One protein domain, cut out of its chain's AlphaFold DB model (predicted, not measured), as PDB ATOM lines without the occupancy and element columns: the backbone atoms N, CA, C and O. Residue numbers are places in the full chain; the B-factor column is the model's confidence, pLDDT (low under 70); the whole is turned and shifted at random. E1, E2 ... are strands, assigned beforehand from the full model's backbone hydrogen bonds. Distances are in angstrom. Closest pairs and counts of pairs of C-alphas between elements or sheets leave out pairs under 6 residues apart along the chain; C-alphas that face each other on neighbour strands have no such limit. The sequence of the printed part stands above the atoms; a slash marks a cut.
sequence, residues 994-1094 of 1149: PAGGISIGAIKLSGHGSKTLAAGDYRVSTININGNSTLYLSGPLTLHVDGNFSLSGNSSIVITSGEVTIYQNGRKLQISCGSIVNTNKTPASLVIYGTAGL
ATOM      1  N   PRO A 994     189.450 161.733 161.174       83.69
ATOM      2  CA  PRO A 994     190.288 160.576 161.444       83.69
ATOM      3  C   PRO A 994     191.750 160.899 161.099       83.69
ATOM      4  O   PRO A 994     192.065 161.365 160.007       83.69
ATOM      5  N   ALA A 995     192.656 160.675 162.056       67.31
ATOM      6  CA  ALA A 995     194.077 160.971 161.889       67.31
ATOM      7  C   ALA A 995     194.647 160.205 160.681       67.31
ATOM      8  O   ALA A 995     194.653 158.975 160.671       67.31
ATOM      9  N   GLY A 996     195.115 160.934 159.665       71.62
ATOM     10  CA  GLY A 996     195.463 160.351 158.368       71.62
ATOM     11  C   GLY A 996     195.637 161.389 157.261       71.62
ATOM     12  O   GLY A 996     195.618 162.599 157.515       71.62
ATOM     13  N   GLY A 997     195.830 160.906 156.037       81.56
ATOM     14  CA  GLY A 997     195.994 161.710 154.831       81.56
ATOM     15  C   GLY A 997     197.437 162.048 154.459       81.56
ATOM     16  O   GLY A 997     198.210 162.605 155.242       81.56
ATOM     17  N   ILE A 998     197.794 161.781 153.203       89.19
ATOM     18  CA  ILE A 998     199.053 162.223 152.601       89.19
ATOM     19  C   ILE A 998     199.009 163.748 152.473       89.19
ATOM     20  O   ILE A 998     198.176 164.295 151.747       89.19
ATOM     21  N   SER A 999     199.909 164.450 153.166       91.00
ATOM     22  CA  SER A 999     199.980 165.911 153.090       91.00
ATOM     23  C   SER A 999     200.481 166.363 151.717       91.00
ATOM     24  O   SER A 999     201.616 166.082 151.338       91.00
ATOM     25  N   ILE A1000     199.640 167.085 150.977       91.88
ATOM     26  CA  ILE A1000     199.952 167.592 149.625       91.88
ATOM     27  C   ILE A1000     200.021 169.128 149.564       91.88
ATOM     28  O   ILE A1000     200.029 169.717 148.479       91.88
ATOM     29  N   GLY A1001     200.073 169.787 150.725       90.94
ATOM     30  CA  GLY A1001     200.153 171.245 150.846       90.94
ATOM     31  C   GLY A1001     198.846 171.972 150.507       90.94
ATOM     32  O   GLY A1001     197.752 171.424 150.632       90.94
ATOM     33  N   ALA A1002     198.947 173.246 150.114       92.06
ATOM     34  CA  ALA A1002     197.785 174.060 149.751       92.06
ATOM     35  C   ALA A1002     197.354 173.802 148.299       92.06
ATOM     36  O   ALA A1002     198.187 173.805 147.392       92.06
ATOM     37  N   ILE A1003     196.049 173.673 148.052       94.06
ATOM     38  CA  ILE A1003     195.493 173.670 146.695       94.06
ATOM     39  C   ILE A1003     195.066 175.094 146.359       94.06
ATOM     40  O   ILE A1003     194.059 175.589 146.864       94.06
ATOM     41  N   LYS A1004     195.849 175.764 145.509       93.88
ATOM     42  CA  LYS A1004     195.560 177.113 145.014       93.88
ATOM     43  C   LYS A1004     195.470 177.081 143.494       93.88
ATOM     44  O   LYS A1004     196.481 176.831 142.844       93.88
ATOM     45  N   LEU A1005     194.281 177.311 142.947       92.25
ATOM     46  CA  LEU A1005     194.040 177.343 141.503       92.25
ATOM     47  C   LEU A1005     193.453 178.700 141.106       92.25
ATOM     48  O   LEU A1005     192.549 179.207 141.769       92.25
ATOM     49  N   SER A1006     193.979 179.282 140.033       90.50
ATOM     50  CA  SER A1006     193.544 180.562 139.466       90.50
ATOM     51  C   SER A1006     193.817 180.594 137.963       90.50
ATOM     52  O   SER A1006     194.729 179.909 137.503       90.50
ATOM     53  N   GLY A1007     193.092 181.424 137.209       84.44
ATOM     54  CA  GLY A1007     193.393 181.687 135.797       84.44
ATOM     55  C   GLY A1007     193.205 180.474 134.880       84.44
ATOM     56  O   GLY A1007     194.090 180.178 134.087       84.44
ATOM     57  N   HIS A1008     192.060 179.791 134.982       88.38
ATOM     58  CA  HIS A1008     191.706 178.584 134.223       88.38
ATOM     59  C   HIS A1008     192.574 177.351 134.535       88.38
ATOM     60  O   HIS A1008     192.701 176.442 133.714       88.38
ATOM     61  N   GLY A1009     193.189 177.305 135.720       89.38
ATOM     62  CA  GLY A1009     194.018 176.178 136.144       89.38
ATOM     63  C   GLY A1009     193.200 174.915 136.424       89.38
ATOM     64  O   GLY A1009     192.013 174.981 136.740       89.38
ATOM     65  N   SER A1010     193.843 173.747 136.370       93.06
ATOM     66  CA  SER A1010     193.225 172.500 136.828       93.06
ATOM     67  C   SER A1010     194.182 171.622 137.627       93.06
ATOM     68  O   SER A1010     195.402 171.715 137.482       93.06
ATOM     69  N   LYS A1011     193.623 170.790 138.510       93.44
ATOM     70  CA  LYS A1011     194.351 169.757 139.261       93.44
ATOM     71  C   LYS A1011     193.460 168.530 139.427       93.44
ATOM     72  O   LYS A1011     192.257 168.686 139.599       93.44
ATOM     73  N   THR A1012     194.054 167.340 139.415       91.88
ATOM     74  CA  THR A1012     193.347 166.071 139.637       91.88
ATOM     75  C   THR A1012     193.915 165.367 140.860       91.88
ATOM     76  O   THR A1012     195.136 165.265 140.992       91.88
ATOM     77  N   LEU A1013     193.038 164.884 141.738       92.81
ATOM     78  CA  LEU A1013     193.366 163.953 142.814       92.81
ATOM     79  C   LEU A1013     192.679 162.614 142.524       92.81
ATOM     80  O   LEU A1013     191.459 162.561 142.373       92.81
ATOM     81  N   ALA A1014     193.484 161.559 142.401       90.69
ATOM     82  CA  ALA A1014     193.002 160.189 142.232       90.69
ATOM     83  C   ALA A1014     192.529 159.606 143.574       90.69
ATOM     84  O   ALA A1014     192.672 160.263 144.599       90.69
ATOM     85  N   ALA A1015     192.005 158.379 143.575       91.06
ATOM     86  CA  ALA A1015     191.569 157.703 144.797       91.06
ATOM     87  C   ALA A1015     192.697 157.646 145.838       91.06
ATOM     88  O   ALA A1015     193.852 157.373 145.503       91.06
ATOM     89  N   GLY A1016     192.359 157.906 147.097       88.00
ATOM     90  CA  GLY A1016     193.332 157.977 148.178       88.00
ATOM     91  C   GLY A1016     192.922 158.906 149.312       88.00
ATOM     92  O   GLY A1016     191.883 159.560 149.280       88.00
ATOM     93  N   ASP A1017     193.768 158.955 150.329       93.94
ATOM     94  CA  ASP A1017     193.571 159.772 151.518       93.94
ATOM     95  C   ASP A1017     194.573 160.938 151.513       93.94
ATOM     96  O   ASP A1017     195.790 160.722 151.508       93.94
ATOM     97  N   TYR A1018     194.080 162.178 151.471       93.31
ATOM     98  CA  TYR A1018     194.888 163.387 151.309       93.31
ATOM     99  C   TYR A1018     194.597 164.423 152.382       93.31
ATOM    100  O   TYR A1018     193.447 164.716 152.696       93.31
ATOM    101  N   ARG A1019     195.652 165.092 152.848       93.69
ATOM    102  CA  ARG A1019     195.557 166.239 153.750       93.69
ATOM    103  C   ARG A1019     196.056 167.505 153.064       93.69
ATOM    104  O   ARG A1019     197.134 167.535 152.466       93.69
ATOM    105  N   VAL A1020     195.257 168.563 153.128       93.81
ATOM    106  CA  VAL A1020     195.520 169.854 152.487       93.81
ATOM    107  C   VAL A1020     195.428 170.980 153.500       93.81
ATOM    108  O   VAL A1020     194.492 171.070 154.292       93.81
ATOM    109  N   SER A1021     196.388 171.899 153.446       91.94
ATOM    110  CA  SER A1021     196.453 172.991 154.422       91.94
ATOM    111  C   SER A1021     195.428 174.097 154.162       91.94
ATOM    112  O   SER A1021     195.043 174.806 155.082       91.94
ATOM    113  N   THR A1022     194.976 174.276 152.920       93.12
ATOM    114  CA  THR A1022     193.868 175.167 152.525       93.12
ATOM    115  C   THR A1022     193.490 174.884 151.072       93.12
ATOM    116  O   THR A1022     194.345 174.474 150.280       93.12
ATOM    117  N   ILE A1023     192.231 175.138 150.711       94.00
ATOM    118  CA  ILE A1023     191.751 175.093 149.326       94.00
ATOM    119  C   ILE A1023     191.270 176.491 148.928       94.00
ATOM    120  O   ILE A1023     190.371 177.049 149.552       94.00
ATOM    121  N   ASN A1024     191.854 177.065 147.878       93.06
ATOM    122  CA  ASN A1024     191.413 178.324 147.283       93.06
ATOM    123  C   ASN A1024     191.406 178.192 145.757       93.06
ATOM    124  O   ASN A1024     192.459 178.175 145.122       93.06
ATOM    125  N   ILE A1025     190.214 178.077 145.180       92.56
ATOM    126  CA  ILE A1025     190.016 177.856 143.748       92.56
ATOM    127  C   ILE A1025     189.193 179.026 143.202       92.56
ATOM    128  O   ILE A1025     188.061 179.257 143.632       92.56
ATOM    129  N   ASN A1026     189.779 179.778 142.273       90.06
ATOM    130  CA  ASN A1026     189.166 180.946 141.649       90.06
ATOM    131  C   ASN A1026     189.494 181.060 140.144       90.06
ATOM    132  O   ASN A1026     190.246 180.262 139.586       90.06
ATOM    133  N   GLY A1027     188.895 182.045 139.465       86.88
ATOM    134  CA  GLY A1027     189.206 182.387 138.073       86.88
ATOM    135  C   GLY A1027     188.958 181.262 137.062       86.88
ATOM    136  O   GLY A1027     189.874 180.936 136.314       86.88
ATOM    137  N   ASN A1028     187.747 180.691 137.033       88.69
ATOM    138  CA  ASN A1028     187.308 179.612 136.134       88.69
ATOM    139  C   ASN A1028     188.168 178.332 136.201       88.69
ATOM    140  O   ASN A1028     188.379 177.677 135.180       88.69
ATOM    141  N   SER A1029     188.715 178.002 137.371       92.12
ATOM    142  CA  SER A1029     189.590 176.832 137.543       92.12
ATOM    143  C   SER A1029     188.805 175.578 137.952       92.12
ATOM    144  O   SER A1029     187.726 175.700 138.530       92.12
ATOM    145  N   THR A1030     189.356 174.379 137.723       91.62
ATOM    146  CA  THR A1030     188.673 173.104 138.033       91.62
ATOM    147  C   THR A1030     189.533 172.141 138.854       91.62
ATOM    148  O   THR A1030     190.640 171.791 138.447       91.62
ATOM    149  N   LEU A1031     189.020 171.651 139.988       92.56
ATOM    150  CA  LEU A1031     189.624 170.538 140.738       92.56
ATOM    151  C   LEU A1031     188.840 169.243 140.482       92.56
ATOM    152  O   LEU A1031     187.662 169.160 140.818       92.56
ATOM    153  N   TYR A1032     189.496 168.234 139.918       92.12
ATOM    154  CA  TYR A1032     188.925 166.910 139.678       92.12
ATOM    155  C   TYR A1032     189.260 165.962 140.832       92.12
ATOM    156  O   TYR A1032     190.422 165.863 141.226       92.12
ATOM    157  N   LEU A1033     188.255 165.262 141.352       92.81
ATOM    158  CA  LEU A1033     188.378 164.285 142.435       92.81
ATOM    159  C   LEU A1033     187.825 162.935 141.961       92.81
ATOM    160  O   LEU A1033     186.709 162.875 141.446       92.81
ATOM    161  N   SER A1034     188.577 161.856 142.142       89.56
ATOM    162  CA  SER A1034     188.133 160.498 141.804       89.56
ATOM    163  C   SER A1034     188.193 159.620 143.050       89.56
ATOM    164  O   SER A1034     189.260 159.467 143.628       89.56
ATOM    165  N   GLY A1035     187.059 159.067 143.474       85.56
ATOM    166  CA  GLY A1035     186.925 158.230 144.663       85.56
ATOM    167  C   GLY A1035     187.277 156.745 144.457       85.56
ATOM    168  O   GLY A1035     187.347 156.295 143.309       85.56
ATOM    169  N   PRO A1036     187.456 155.965 145.545       90.81
ATOM    170  CA  PRO A1036     187.272 156.376 146.941       90.81
ATOM    171  C   PRO A1036     188.356 157.363 147.399       90.81
ATOM    172  O   PRO A1036     189.549 157.074 147.303       90.81
ATOM    173  N   LEU A1037     187.945 158.556 147.840       92.62
ATOM    174  CA  LEU A1037     188.851 159.650 148.191       92.62
ATOM    175  C   LEU A1037     188.420 160.308 149.496       92.62
ATOM    176  O   LEU A1037     187.276 160.741 149.623       92.62
ATOM    177  N   THR A1038     189.353 160.451 150.434       93.25
ATOM    178  CA  THR A1038     189.151 161.260 151.642       93.25
ATOM    179  C   THR A1038     190.046 162.491 151.585       93.25
ATOM    180  O   THR A1038     191.231 162.397 151.271       93.25
ATOM    181  N   LEU A1039     189.466 163.666 151.828       92.38
ATOM    182  CA  LEU A1039     190.162 164.945 151.790       92.38
ATOM    183  C   LEU A1039     190.019 165.674 153.122       92.38
ATOM    184  O   LEU A1039     188.943 166.150 153.478       92.38
ATOM    185  N   HIS A1040     191.133 165.823 153.821       93.62
ATOM    186  CA  HIS A1040     191.229 166.499 155.106       93.62
ATOM    187  C   HIS A1040     191.718 167.933 154.900       93.62
ATOM    188  O   HIS A1040     192.859 168.153 154.495       93.62
ATOM    189  N   VAL A1041     190.858 168.922 155.137       93.31
ATOM    190  CA  VAL A1041     191.133 170.339 154.876       93.31
ATOM    191  C   VAL A1041     191.366 171.084 156.188       93.31
ATOM    192  O   VAL A1041     190.422 171.503 156.860       93.31
ATOM    193  N   ASP A1042     192.636 171.286 156.539       91.00
ATOM    194  CA  ASP A1042     193.044 171.872 157.824       91.00
ATOM    195  C   ASP A1042     192.712 173.369 157.942       91.00
ATOM    196  O   ASP A1042     192.366 173.865 159.014       91.00
ATOM    197  N   GLY A1043     192.799 174.102 156.831       90.12
ATOM    198  CA  GLY A1043     192.501 175.533 156.746       90.12
ATOM    199  C   GLY A1043     191.194 175.841 156.021       90.12
ATOM    200  O   GLY A1043     190.349 174.978 155.811       90.12
ATOM    201  N   ASN A1044     190.995 177.101 155.632       92.44
ATOM    202  CA  ASN A1044     189.755 177.507 154.962       92.44
ATOM    203  C   ASN A1044     189.647 176.905 153.555       92.44
ATOM    204  O   ASN A1044     190.655 176.743 152.856       92.44
ATOM    205  N   PHE A1045     188.409 176.655 153.136       93.75
ATOM    206  CA  PHE A1045     188.059 176.208 151.795       93.75
ATOM    207  C   PHE A1045     187.195 177.279 151.127       93.75
ATOM    208  O   PHE A1045     186.101 177.586 151.593       93.75
ATOM    209  N   SER A1046     187.704 177.872 150.046       91.56
ATOM    210  CA  SER A1046     187.005 178.855 149.221       91.56
ATOM    211  C   SER A1046     186.951 178.432 147.749       91.56
ATOM    212  O   SER A1046     187.995 178.230 147.125       91.56
ATOM    213  N   LEU A1047     185.741 178.391 147.183       90.00
ATOM    214  CA  LEU A1047     185.461 178.231 145.752       90.00
ATOM    215  C   LEU A1047     184.727 179.474 145.224       90.00
ATOM    216  O   LEU A1047     183.647 179.821 145.709       90.00
ATOM    217  N   SER A1048     185.315 180.178 144.255       86.38
ATOM    218  CA  SER A1048     184.751 181.424 143.714       86.38
ATOM    219  C   SER A1048     185.130 181.668 142.247       86.38
ATOM    220  O   SER A1048     185.819 180.867 141.613       86.38
ATOM    221  N   GLY A1049     184.651 182.770 141.657       81.12
ATOM    222  CA  GLY A1049     185.026 183.181 140.297       81.12
ATOM    223  C   GLY A1049     184.711 182.140 139.217       81.12
ATOM    224  O   GLY A1049     185.574 181.890 138.381       81.12
ATOM    225  N   ASN A1050     183.519 181.529 139.268       83.06
ATOM    226  CA  ASN A1050     183.016 180.496 138.341       83.06
ATOM    227  C   ASN A1050     183.858 179.210 138.277       83.06
ATOM    228  O   ASN A1050     183.829 178.486 137.286       83.06
ATOM    229  N   SER A1051     184.614 178.922 139.332       88.12
ATOM    230  CA  SER A1051     185.446 177.722 139.413       88.12
ATOM    231  C   SER A1051     184.641 176.512 139.870       88.12
ATOM    232  O   SER A1051     183.682 176.668 140.620       88.12
ATOM    233  N   SER A1052     185.031 175.304 139.475       88.81
ATOM    234  CA  SER A1052     184.290 174.086 139.811       88.81
ATOM    235  C   SER A1052     185.141 173.029 140.506       88.81
ATOM    236  O   SER A1052     186.368 172.989 140.408       88.81
ATOM    237  N   ILE A1053     184.455 172.151 141.229       90.31
ATOM    238  CA  ILE A1053     185.012 170.884 141.696       90.31
ATOM    239  C   ILE A1053     184.197 169.791 141.040       90.31
ATOM    240  O   ILE A1053     182.973 169.841 141.072       90.31
ATOM    241  N   VAL A1054     184.859 168.823 140.422       89.19
ATOM    242  CA  VAL A1054     184.194 167.755 139.679       89.19
ATOM    243  C   VAL A1054     184.579 166.426 140.298       89.19
ATOM    244  O   VAL A1054     185.747 166.043 140.264       89.19
ATOM    245  N   ILE A1055     183.596 165.715 140.841       89.50
ATOM    246  CA  ILE A1055     183.773 164.336 141.292       89.50
ATOM    247  C   ILE A1055     183.513 163.452 140.090       89.50
ATOM    248  O   ILE A1055     182.400 163.435 139.577       89.50
ATOM    249  N   THR A1056     184.546 162.785 139.587       82.81
ATOM    250  CA  THR A1056     184.476 162.070 138.309       82.81
ATOM    251  C   THR A1056     183.880 160.672 138.451       82.81
ATOM    252  O   THR A1056     183.197 160.216 137.538       82.81
ATOM    253  N   SER A1057     184.150 159.994 139.567       81.31
ATOM    254  CA  SER A1057     183.723 158.623 139.875       81.31
ATOM    255  C   SER A1057     183.958 158.326 141.358       81.31
ATOM    256  O   SER A1057     184.800 158.982 141.960       81.31
ATOM    257  N   GLY A1058     183.294 157.309 141.919       83.19
ATOM    258  CA  GLY A1058     183.527 156.844 143.295       83.19
ATOM    259  C   GLY A1058     183.054 157.810 144.391       83.19
ATOM    260  O   GLY A1058     182.502 158.871 144.109       83.19
ATOM    261  N   GLU A1059     183.260 157.417 145.648       90.00
ATOM    262  CA  GLU A1059     182.840 158.191 146.822       90.00
ATOM    263  C   GLU A1059     183.925 159.161 147.293       90.00
ATOM    264  O   GLU A1059     185.112 158.828 147.325       90.00
ATOM    265  N   VAL A1060     183.517 160.367 147.678       92.12
ATOM    266  CA  VAL A1060     184.403 161.415 148.178       92.12
ATOM    267  C   VAL A1060     183.920 161.889 149.541       92.12
ATOM    268  O   VAL A1060     182.800 162.373 149.681       92.12
ATOM    269  N   THR A1061     184.795 161.813 150.540       93.50
ATOM    270  CA  THR A1061     184.553 162.383 151.868       93.50
ATOM    271  C   THR A1061     185.477 163.570 152.098       93.50
ATOM    272  O   THR A1061     186.684 163.468 151.909       93.50
ATOM    273  N   ILE A1062     184.931 164.708 152.524       92.88
ATOM    274  CA  ILE A1062     185.696 165.911 152.858       92.88
ATOM    275  C   ILE A1062     185.539 166.193 154.350       92.88
ATOM    276  O   ILE A1062     184.451 166.546 154.798       92.88
ATOM    277  N   TYR A1063     186.630 166.098 155.107       93.75
ATOM    278  CA  TYR A1063     186.698 166.573 156.487       93.75
ATOM    279  C   TYR A1063     187.202 168.013 156.495       93.75
ATOM    280  O   TYR A1063     188.370 168.287 156.232       93.75
ATOM    281  N   GLN A1064     186.312 168.954 156.787       94.19
ATOM    282  CA  GLN A1064     186.631 170.369 156.867       94.19
ATOM    283  C   GLN A1064     186.945 170.752 158.318       94.19
ATOM    284  O   GLN A1064     186.041 170.921 159.139       94.19
ATOM    285  N   ASN A1065     188.234 170.936 158.613       90.25
ATOM    286  CA  ASN A1065     188.730 171.344 159.931       90.25
ATOM    287  C   ASN A1065     188.862 172.858 160.087       90.25
ATOM    288  O   ASN A1065     188.730 173.389 161.191       90.25
ATOM    289  N   GLY A1066     189.139 173.564 158.986       88.31
ATOM    290  CA  GLY A1066     189.264 175.017 159.011       88.31
ATOM    291  C   GLY A1066     187.954 175.714 159.373       88.31
ATOM    292  O   GLY A1066     186.868 175.168 159.205       88.31
ATOM    293  N   ARG A1067     188.045 176.972 159.817       93.19
ATOM    294  CA  ARG A1067     186.899 177.709 160.384       93.19
ATOM    295  C   ARG A1067     185.795 178.028 159.374       93.19
ATOM    296  O   ARG A1067     184.661 178.259 159.794       93.19
ATOM    297  N   LYS A1068     186.113 178.076 158.072       94.00
ATOM    298  CA  LYS A1068     185.176 178.471 157.012       94.00
ATOM    299  C   LYS A1068     185.240 177.566 155.780       94.00
ATOM    300  O   LYS A1068     186.313 177.387 155.201       94.00
ATOM    301  N   LEU A1069     184.061 177.129 155.338       93.69
ATOM    302  CA  LEU A1069     183.792 176.572 154.012       93.69
ATOM    303  C   LEU A1069     182.910 177.553 153.232       93.69
ATOM    304  O   LEU A1069     181.817 177.895 153.677       93.69
ATOM    305  N   GLN A1070     183.390 178.035 152.090       91.25
ATOM    306  CA  GLN A1070     182.697 179.008 151.253       91.25
ATOM    307  C   GLN A1070     182.638 178.535 149.801       91.25
ATOM    308  O   GLN A1070     183.669 178.321 149.164       91.25
ATOM    309  N   ILE A1071     181.423 178.445 149.264       87.56
ATOM    310  CA  ILE A1071     181.135 178.053 147.884       87.56
ATOM    311  C   ILE A1071     180.277 179.161 147.273       87.56
ATOM    312  O   ILE A1071     179.061 179.196 147.460       87.56
ATOM    313  N   SER A1072     180.921 180.126 146.610       75.56
ATOM    314  CA  SER A1072     180.269 181.397 146.264       75.56
ATOM    315  C   SER A1072     179.993 181.638 144.791       75.56
ATOM    316  O   SER A1072     179.136 182.461 144.520       75.56
ATOM    317  N   CYS A1073     180.647 180.949 143.856       65.19
ATOM    318  CA  CYS A1073     180.287 180.929 142.432       65.19
ATOM    319  C   CYS A1073     181.008 179.754 141.762       65.19
ATOM    320  O   CYS A1073     182.236 179.681 141.846       65.19
ATOM    321  N   GLY A1074     180.255 178.921 141.040       63.53
ATOM    322  CA  GLY A1074     180.738 177.725 140.350       63.53
ATOM    323  C   GLY A1074     180.440 176.424 141.114       63.53
ATOM    324  O   GLY A1074     180.277 176.420 142.333       63.53
ATOM    325  N   SER A1075     180.224 175.349 140.354       70.31
ATOM    326  CA  SER A1075     179.529 174.137 140.808       70.31
ATOM    327  C   SER A1075     180.470 173.133 141.479       70.31
ATOM    328  O   SER A1075     181.579 172.903 140.993       70.31
ATOM    329  N   ILE A1076     180.004 172.483 142.550       76.44
ATOM    330  CA  ILE A1076     180.481 171.138 142.882       76.44
ATOM    331  C   ILE A1076     179.635 170.164 142.065       76.44
ATOM    332  O   ILE A1076     178.470 169.915 142.374       76.44
ATOM    333  N   VAL A1077     180.223 169.642 140.998       80.44
ATOM    334  CA  VAL A1077     179.588 168.698 140.088       80.44
ATOM    335  C   VAL A1077     179.888 167.293 140.585       80.44
ATOM    336  O   VAL A1077     180.958 166.744 140.322       80.44
ATOM    337  N   ASN A1078     178.932 166.700 141.288       80.44
ATOM    338  CA  ASN A1078     178.944 165.268 141.546       80.44
ATOM    339  C   ASN A1078     178.314 164.546 140.343       80.44
ATOM    340  O   ASN A1078     177.096 164.592 140.160       80.44
ATOM    341  N   THR A1079     179.137 163.958 139.469       81.25
ATOM    342  CA  THR A1079     178.682 163.482 138.147       81.25
ATOM    343  C   THR A1079     177.661 162.351 138.230       81.25
ATOM    344  O   THR A1079     176.792 162.264 137.364       81.25
ATOM    345  N   ASN A1080     177.710 161.526 139.279       79.06
ATOM    346  CA  ASN A1080     176.745 160.446 139.501       79.06
ATOM    347  C   ASN A1080     175.422 160.927 140.135       79.06
ATOM    348  O   ASN A1080     174.508 160.125 140.310       79.06
ATOM    349  N   LYS A1081     175.331 162.219 140.501       82.69
ATOM    350  CA  LYS A1081     174.177 162.873 141.144       82.69
ATOM    351  C   LYS A1081     173.672 162.199 142.427       82.69
ATOM    352  O   LYS A1081     172.563 162.497 142.870       82.69
ATOM    353  N   THR A1082     174.482 161.342 143.042       85.00
ATOM    354  CA  THR A1082     174.145 160.595 144.253       85.00
ATOM    355  C   THR A1082     174.701 161.315 145.474       85.00
ATOM    356  O   THR A1082     175.919 161.344 145.638       85.00
ATOM    357  N   PRO A1083     173.864 161.908 146.346       87.12
ATOM    358  CA  PRO A1083     174.359 162.717 147.457       87.12
ATOM    359  C   PRO A1083     175.295 161.962 148.402       87.12
ATOM    360  O   PRO A1083     176.287 162.535 148.837       87.12
ATOM    361  N   ALA A1084     175.034 160.676 148.665       84.88
ATOM    362  CA  ALA A1084     175.865 159.849 149.543       84.88
ATOM    363  C   ALA A1084     177.311 159.674 149.047       84.88
ATOM    364  O   ALA A1084     178.209 159.475 149.858       84.88
ATOM    365  N   SER A1085     177.573 159.821 147.742       86.31
ATOM    366  CA  SER A1085     178.937 159.727 147.212       86.31
ATOM    367  C   SER A1085     179.749 161.015 147.383       86.31
ATOM    368  O   SER A1085     180.903 161.054 146.962       86.31
ATOM    369  N   LEU A1086     179.164 162.073 147.950       90.75
ATOM    370  CA  LEU A1086     179.882 163.256 148.409       90.75
ATOM    371  C   LEU A1086     179.417 163.620 149.817       90.75
ATOM    372  O   LEU A1086     178.361 164.226 149.993       90.75
ATOM    373  N   VAL A1087     180.250 163.330 150.812       92.88
ATOM    374  CA  VAL A1087     179.965 163.687 152.205       92.88
ATOM    375  C   VAL A1087     180.937 164.753 152.683       92.88
ATOM    376  O   VAL A1087     182.149 164.602 152.571       92.88
ATOM    377  N   ILE A1088     180.410 165.842 153.233       92.75
ATOM    378  CA  ILE A1088     181.185 166.928 153.825       92.75
ATOM    379  C   ILE A1088     180.948 166.916 155.333       92.75
ATOM    380  O   ILE A1088     179.871 167.280 155.812       92.75
ATOM    381  N   TYR A1089     181.977 166.528 156.079       94.25
ATOM    382  CA  TYR A1089     182.000 166.555 157.532       94.25
ATOM    383  C   TYR A1089     182.684 167.822 158.038       94.25
ATOM    384  O   TYR A1089     183.871 168.049 157.815       94.25
ATOM    385  N   GLY A1090     181.931 168.648 158.754       91.69
ATOM    386  CA  GLY A1090     182.468 169.732 159.559       91.69
ATOM    387  C   GLY A1090     182.918 169.205 160.910       91.69
ATOM    388  O   GLY A1090     182.101 168.693 161.678       91.69
ATOM    389  N   THR A1091     184.203 169.349 161.209       90.31
ATOM    390  CA  THR A1091     184.722 168.969 162.524       90.31
ATOM    391  C   THR A1091     184.492 170.091 163.530       90.31
ATOM    392  O   THR A1091     183.979 171.158 163.185       90.31
ATOM    393  N   ALA A1092     184.864 169.879 164.795       88.12
ATOM    394  CA  ALA A1092     184.579 170.827 165.876       88.12
ATOM    395  C   ALA A1092     185.121 172.256 165.634       88.12
ATOM    396  O   ALA A1092     184.641 173.208 166.248       88.12
ATOM    397  N   GLY A1093     186.111 172.419 164.747       85.38
ATOM    398  CA  GLY A1093     186.688 173.714 164.380       85.38
ATOM    399  C   GLY A1093     185.885 174.530 163.355       85.38
ATOM    400  O   GLY A1093     186.079 175.749 163.275       85.38
ATOM    401  N   LEU A1094     184.984 173.906 162.585       94.44
ATOM    402  CA  LEU A1094     184.220 174.581 161.533       94.44
ATOM    403  C   LEU A1094     183.115 175.455 162.138       94.44
ATOM    404  O   LEU A1094     182.301 174.989 162.935       94.44
TER     405      LEU A1094
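Overview. This is residues 994 to 1094 of the 1149 residues of the protein "CARDB domain-containing protein" of Geobacter sp (UniProt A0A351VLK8). The chain winds in four stacked turns, a short solenoid of triangular cross-section, and each turn gives one strand to each of three parallel sheets that form its three sides. One side is E3, E6, E9, E12, the next is E1, E4, E7, E10 and the third is E2, E5, E8, E11, each in that order across the sheet. The printed part has 101 residues with no named helix and twelve named strands, E1 to E12 in order along the chain; the class is all strand. The whole is compact, with a radius of gyration of the C-alphas of 12.3 A and spans of 33 by 28 by 21 A.

Along the chain. The first sheet holds E3, residues 1016 to 1020, E6, residues 1037 to 1041, E9, residues 1060 to 1064, and E12, residues 1086 to 1090, which is 13.2 A long and ends with C-alpha 1090 at (182.468, 169.732, 159.559). The next holds E1, residues 1003 to 1005, with C-alpha 1003 at (195.493, 173.670, 146.695), E4, residues 1023 to 1025, E7, residues 1045 to 1047, and E10, residues 1068 to 1071. The third holds E2, residues 1010 to 1013, E5, residues 1030 to 1034, E8, residues 1052 to 1057, and E11, residues 1076 to 1078. E8 is the longest strand by residues and measures 15.5 A; its C-alpha 1052 is at (184.290, 174.086, 139.811).

Arrangement. E6 and E9 are parallel at 12 degrees, with N 1039 and O 1061 within hydrogen-bond range at 2.8 A. E3 and E12 are the edge strands of their sheet; between the neighbours E3 and E6, N 1018 and O 1038 are within hydrogen-bond range at 2.9 A, and between the neighbours E9 and E12, N 1062 and O 1087 are within hydrogen-bond range at 2.8 A. Residues 998 to 999 make a short parallel pairing with residues 1018 to 1019 of E3. E3 runs on into E4 across a break of 2 residues, at 87 degrees. E4 and E7 are parallel at 10 degrees, with N 1046 and O 1023 at 2.8 A. E5 and E8 are parallel at 20 degrees, with N 1033 and O 1054 at 2.8 A. E8 and E9 meet only through their link, while E10 and E11 are apart.

Size, cuts and confidence. The C-alphas farthest apart are those of Pro 994 and Gly 1007, at 33.4 A. The printed part has no cut. The link from E11 to E12, with 7 residues, is short but not tight; the other links between named strands are tight. The mean pLDDT of the printed part is 88.5, and residues 995 and 1073 to 1074 are under 70.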